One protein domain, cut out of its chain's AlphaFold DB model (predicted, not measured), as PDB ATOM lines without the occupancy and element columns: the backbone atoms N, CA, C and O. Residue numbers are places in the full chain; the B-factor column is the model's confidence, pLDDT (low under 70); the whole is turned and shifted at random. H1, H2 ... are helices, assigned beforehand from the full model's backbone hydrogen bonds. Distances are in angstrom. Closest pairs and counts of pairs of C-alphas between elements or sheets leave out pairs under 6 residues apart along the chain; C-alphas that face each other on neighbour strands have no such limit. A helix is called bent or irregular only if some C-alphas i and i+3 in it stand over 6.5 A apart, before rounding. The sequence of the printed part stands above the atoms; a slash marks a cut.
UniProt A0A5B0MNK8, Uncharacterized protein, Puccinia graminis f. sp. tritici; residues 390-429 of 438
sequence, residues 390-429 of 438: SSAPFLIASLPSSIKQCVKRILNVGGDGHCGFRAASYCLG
ATOM      1  N   SER A 390      73.268 141.160 116.232       53.47
ATOM      2  CA  SER A 390      73.664 141.250 117.642       53.47
ATOM      3  C   SER A 390      72.868 140.350 118.594       53.47
ATOM      4  O   SER A 390      73.369 139.993 119.655       53.47
ATOM      5  N   SER A 391      71.631 139.995 118.259       60.66
ATOM      6  CA  SER A 391      70.719 139.285 119.163       60.66
ATOM      7  C   SER A 391      70.843 137.757 119.097       60.66
ATOM      8  O   SER A 391      70.377 137.064 120.001       60.66
ATOM      9  N   ALA A 392      71.525 137.211 118.083       73.00
ATOM     10  CA  ALA A 392      71.813 135.776 117.982       73.00
ATOM     11  C   ALA A 392      73.168 135.482 117.300       73.00
ATOM     12  O   ALA A 392      73.222 134.763 116.295       73.00
ATOM     13  N   PRO A 393      74.293 135.986 117.845       74.62
ATOM     14  CA  PRO A 393      75.618 135.826 117.234       74.62
ATOM     15  C   PRO A 393      76.042 134.354 117.100       74.62
ATOM     16  O   PRO A 393      76.788 133.990 116.188       74.62
ATOM     17  N   PHE A 394      75.515 133.477 117.960       84.69
ATOM     18  CA  PHE A 394      75.787 132.039 117.929       84.69
ATOM     19  C   PHE A 394      75.275 131.349 116.652       84.69
ATOM     20  O   PHE A 394      75.877 130.371 116.212       84.69
ATOM     21  N   LEU A 395      74.213 131.862 116.018       84.00
ATOM     22  CA  LEU A 395      73.703 131.305 114.759       84.00
ATOM     23  C   LEU A 395      74.629 131.616 113.583       84.00
ATOM     24  O   LEU A 395      74.767 130.801 112.682       84.00
ATOM     25  N   ILE A 396      75.306 132.765 113.603       85.12
ATOM     26  CA  ILE A 396      76.299 133.126 112.582       85.12
ATOM     27  C   ILE A 396      77.564 132.284 112.766       85.12
ATOM     28  O   ILE A 396      78.213 131.898 111.795       85.12
ATOM     29  N   ALA A 397      77.926 131.986 114.019       87.62
ATOM     30  CA  ALA A 397      79.088 131.165 114.338       87.62
ATOM     31  C   ALA A 397      78.973 129.726 113.808       87.62
ATOM     32  O   ALA A 397      80.001 129.136 113.483       87.62
ATOM     33  N   SER A 398      77.754 129.192 113.675       90.19
ATOM     34  CA  SER A 398      77.502 127.839 113.162       90.19
ATOM     35  C   SER A 398      77.387 127.749 111.636       90.19
ATOM     36  O   SER A 398      77.338 126.643 111.094       90.19
ATOM     37  N   LEU A 399      77.369 128.880 110.921       89.00
ATOM     38  CA  LEU A 399      77.347 128.878 109.459       89.00
ATOM     39  C   LEU A 399      78.715 128.468 108.885       89.00
ATOM     40  O   LEU A 399      79.753 128.895 109.399       89.00
ATOM     41  N   PRO A 400      78.744 127.707 107.773       93.44
ATOM     42  CA  PRO A 400      79.966 127.466 107.015       93.44
ATOM     43  C   PRO A 400      80.705 128.768 106.683       93.44
ATOM     44  O   PRO A 400      80.092 129.770 106.304       93.44
ATOM     45  N   SER A 401      82.037 128.742 106.773       92.31
ATOM     46  CA  SER A 401      82.897 129.910 106.526       92.31
ATOM     47  C   SER A 401      82.656 130.556 105.158       92.31
ATOM     48  O   SER A 401      82.693 131.779 105.056       92.31
ATOM     49  N   SER A 402      82.325 129.753 104.142       95.31
ATOM     50  CA  SER A 402      82.035 130.206 102.776       95.31
ATOM     51  C   SER A 402      80.812 131.115 102.656       95.31
ATOM     52  O   SER A 402      80.763 131.939 101.749       95.31
ATOM     53  N   ILE A 403      79.826 130.985 103.549       93.56
ATOM     54  CA  ILE A 403      78.607 131.807 103.517       93.56
ATOM     55  C   ILE A 403      78.579 132.857 104.626       93.56
ATOM     56  O   ILE A 403      77.849 133.837 104.510       93.56
ATOM     57  N   LYS A 404      79.385 132.686 105.680       91.19
ATOM     58  CA  LYS A 404      79.399 133.553 106.867       91.19
ATOM     59  C   LYS A 404      79.643 135.026 106.525       91.19
ATOM     60  O   LYS A 404      79.005 135.891 107.107       91.19
ATOM     61  N   GLN A 405      80.514 135.299 105.551       92.12
ATOM     62  CA  GLN A 405      80.819 136.660 105.084       92.12
ATOM     63  C   GLN A 405      79.695 137.275 104.231       92.12
ATOM     64  O   GLN A 405      79.598 138.493 104.122       92.12
ATOM     65  N   CYS A 406      78.828 136.448 103.642       91.50
ATOM     66  CA  CYS A 406      77.740 136.889 102.768       91.50
ATOM     67  C   CYS A 406      76.434 137.169 103.530       91.50
ATOM     68  O   CYS A 406      75.516 137.780 102.979       91.50
ATOM     69  N   VAL A 407      76.315 136.719 104.785       90.12
ATOM     70  CA  VAL A 407      75.099 136.904 105.585       90.12
ATOM     71  C   VAL A 407      75.102 138.283 106.236       90.12
ATOM     72  O   VAL A 407      75.778 138.518 107.231       90.12
ATOM     73  N   LYS A 408      74.295 139.194 105.682       87.44
ATOM     74  CA  LYS A 408      74.105 140.550 106.224       87.44
ATOM     75  C   LYS A 408      73.091 140.622 107.361       87.44
ATOM     76  O   LYS A 408      73.178 141.517 108.191       87.44
ATOM     77  N   ARG A 409      72.082 139.745 107.358       86.31
ATOM     78  CA  ARG A 409      70.968 139.732 108.320       86.31
ATOM     79  C   ARG A 409      70.449 138.304 108.478       86.31
ATOM     80  O   ARG A 409      70.456 137.544 107.511       86.31
ATOM     81  N   ILE A 410      69.987 137.956 109.676       86.56
ATOM     82  CA  ILE A 410      69.266 136.707 109.947       86.56
ATOM     83  C   ILE A 410      67.850 137.092 110.349       86.56
ATOM     84  O   ILE A 410      67.656 137.915 111.236       86.56
ATOM     85  N   LEU A 411      66.865 136.497 109.685       88.44
ATOM     86  CA  LEU A 411      65.459 136.793 109.915       88.44
ATOM     87  C   LEU A 411      64.808 135.623 110.635       88.44
ATOM     88  O   LEU A 411      64.883 134.481 110.177       88.44
ATOM     89  N   ASN A 412      64.142 135.916 111.748       88.94
ATOM     90  CA  ASN A 412      63.296 134.942 112.417       88.94
ATOM     91  C   ASN A 412      61.926 134.916 111.729       88.94
ATOM     92  O   ASN A 412      61.065 135.753 111.998       88.94
ATOM     93  N   VAL A 413      61.745 133.979 110.801       92.81
ATOM     94  CA  VAL A 413      60.451 133.736 110.155       92.81
ATOM     95  C   VAL A 413      59.625 132.770 110.993       92.81
ATOM     96  O   VAL A 413      60.161 131.823 111.568       92.81
ATOM     97  N   GLY A 414      58.307 132.983 111.041       90.44
ATOM     98  CA  GLY A 414      57.400 132.063 111.725       90.44
ATOM     99  C   GLY A 414      57.638 130.611 111.294       90.44
ATOM    100  O   GLY A 414      57.621 130.301 110.104       90.44
ATOM    101  N   GLY A 415      57.863 129.721 112.265       91.38
ATOM    102  CA  GLY A 415      58.135 128.294 112.054       91.38
ATOM    103  C   GLY A 415      56.902 127.470 111.671       91.38
ATOM    104  O   GLY A 415      56.780 126.320 112.089       91.38
ATOM    105  N   ASP A 416      55.966 128.057 110.928       91.12
ATOM    106  CA  ASP A 416      54.844 127.325 110.353       91.12
ATOM    107  C   ASP A 416      55.277 126.605 109.061       91.12
ATOM    108  O   ASP A 416      56.370 126.810 108.530       91.12
ATOM    109  N   GLY A 417      54.416 125.736 108.522       95.69
ATOM    110  CA  GLY A 417      54.668 125.052 107.245       95.69
ATOM    111  C   GLY A 417      54.836 125.994 106.038       95.69
ATOM    112  O   GLY A 417      55.054 125.515 104.925       95.69
ATOM    113  N   HIS A 418      54.745 127.313 106.248       96.25
ATOM    114  CA  HIS A 418      54.866 128.367 105.247       96.25
ATOM    115  C   HIS A 418      56.134 129.219 105.417       96.25
ATOM    116  O   HIS A 418      56.315 130.173 104.662       96.25
ATOM    117  N   CYS A 419      57.051 128.862 106.324       95.00
ATOM    118  CA  CYS A 419      58.274 129.621 106.617       95.00
ATOM    119  C   CYS A 419      59.091 130.025 105.370       95.00
ATOM    120  O   CYS A 419      59.615 131.135 105.306       95.00
ATOM    121  N   GLY A 420      59.139 129.173 104.336       95.25
ATOM    122  CA  GLY A 420      59.811 129.485 103.070       95.25
ATOM    123  C   GLY A 420      59.134 130.603 102.266       95.25
ATOM    124  O   GLY A 420      59.822 131.461 101.718       95.25
ATOM    125  N   PHE A 421      57.798 130.635 102.230       96.81
ATOM    126  CA  PHE A 421      57.045 131.713 101.578       96.81
ATOM    127  C   PHE A 421      57.140 133.010 102.381       96.81
ATOM    128  O   PHE A 421      57.290 134.082 101.807       96.81
ATOM    129  N   ARG A 422      57.142 132.918 103.715       95.50
ATOM    130  CA  ARG A 422      57.355 134.072 104.602       95.50
ATOM    131  C   ARG A 422      58.724 134.712 104.393       95.50
ATOM    132  O   ARG A 422      58.807 135.931 104.270       95.50
ATOM    133  N   ALA A 423      59.773 133.892 104.303       94.81
ATOM    134  CA  ALA A 423      61.123 134.356 103.995       94.81
ATOM    135  C   ALA A 423      61.181 135.037 102.622       94.81
ATOM    136  O   ALA A 423      61.737 136.125 102.506       94.81
ATOM    137  N   ALA A 424      60.553 134.440 101.601       95.00
ATOM    138  CA  ALA A 424      60.459 135.047 100.276       95.00
ATOM    139  C   ALA A 424      59.720 136.398 100.309       95.00
ATOM    140  O   ALA A 424      60.213 137.358  99.727       95.00
ATOM    141  N   SER A 425      58.604 136.495 101.047       95.50
ATOM    142  CA  SER A 425      57.833 137.739 101.232       95.50
ATOM    143  C   SER A 425      58.711 138.861 101.736       95.50
ATOM    144  O   SER A 425      58.781 139.939 101.152       95.50
ATOM    145  N   TYR A 426      59.437 138.555 102.808       93.50
ATOM    146  CA  TYR A 426      60.293 139.515 103.464       93.50
ATOM    147  C   TYR A 426      61.435 139.960 102.541       93.50
ATOM    148  O   TYR A 426      61.701 141.152 102.420       93.50
ATOM    149  N   CYS A 427      62.076 139.031 101.825       92.06
ATOM    150  CA  CYS A 427      63.119 139.366 100.850       92.06
ATOM    151  C   CYS A 427      62.610 140.245  99.694       92.06
ATOM    152  O   CYS A 427      63.400 140.978  99.104       92.06
ATOM    153  N   LEU A 428      61.313 140.191  99.380       94.69
ATOM    154  CA  LEU A 428      60.656 141.056  98.395       94.69
ATOM    155  C   LEU A 428      60.215 142.412  98.978       94.69
ATOM    156  O   LEU A 428      59.518 143.163  98.301       94.69
ATOM    157  N   GLY A 429      60.589 142.730 100.222       94.06
ATOM    158  CA  GLY A 429      60.201 143.970 100.901       94.06
ATOM    159  C   GLY A 429      58.756 143.978 101.403       94.06
ATOM    160  O   GLY A 429      58.236 145.034 101.758       94.06
TER     161      GLY A 429
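AT A GLANCE: This is residues 390 to 429 of the 438 residues of an uncharacterized protein of Puccinia graminis f. sp. tritici (UniProt A0A5B0MNK8). A dumbbell-like, loose model: the two short helices H1 and H2 sit near each other at one end, the longer helix H3 lies alone at the other, and a long strip with no named element, residues 405 to 418, spans the space between them. No helix packs on another, and residues 415 to 420, at the turn into H3 and its first two residues, stick out. The printed part has 40 residues with three named helices, in the order H1, H2, H3 along the chain, and no named strand; the class is all helix, though under half of the residues, 18 of the 40, are in named elements. The whole is loose, with a radius of gyration of the C-alphas of 11.6 A, and elongated, spanning 27 by 18 by 17 A.

HOW THE PARTS SIT: The longest helix is H3, residues 419 to 427, and it touches no helix. H2, residues 401 to 404, is apart from H3, with no C-alpha of the one within 8 A of the other. H1, residues 393 to 397, is apart from H3 by the same measure. H1 and H2 are close but not clearly touching, with 2 pairs of C-alphas within 8 A. Their closest C-alphas are those of Ile 396 and Lys 404, 6.5 A apart, and their centres are 11.5 A apart. In H1 and H3 every O i to N i+4 pair is within hydrogen-bond range; H2, with 4 residues, is too short for such a pair, but its one O i to N i+3 pair is within range.

IN THESE COORDINATES: H3 runs 12.3 A from the C-alpha of Cys 419 at (58.274, 129.621, 106.617) to that of Cys 427 at (63.119, 139.366, 100.850). H2 runs from Ser 401 to Lys 404, 5.1 A from first to last C-alpha. H1 begins at Pro 393, with its C-alpha at (75.618, 135.826, 117.234), and ends at Ala 397, 6.5 A from first to last C-alpha. No helix is bent or irregular.

THE WHOLE: The two C-alphas farthest apart are those of Gln 405 and Gly 417, 28.7 A, and both lie in the stretch between H2 and H3. That link has 14 residues and is long; the link of 3 residues from H1 to H2 is tight. The first and last printed C-alphas, of Ser 390 and Gly 429, are 21.7 A apart. The printed part has no cut. The mean pLDDT of the printed part is 89.0, and residues 390 to 391 are under 70, of low confidence.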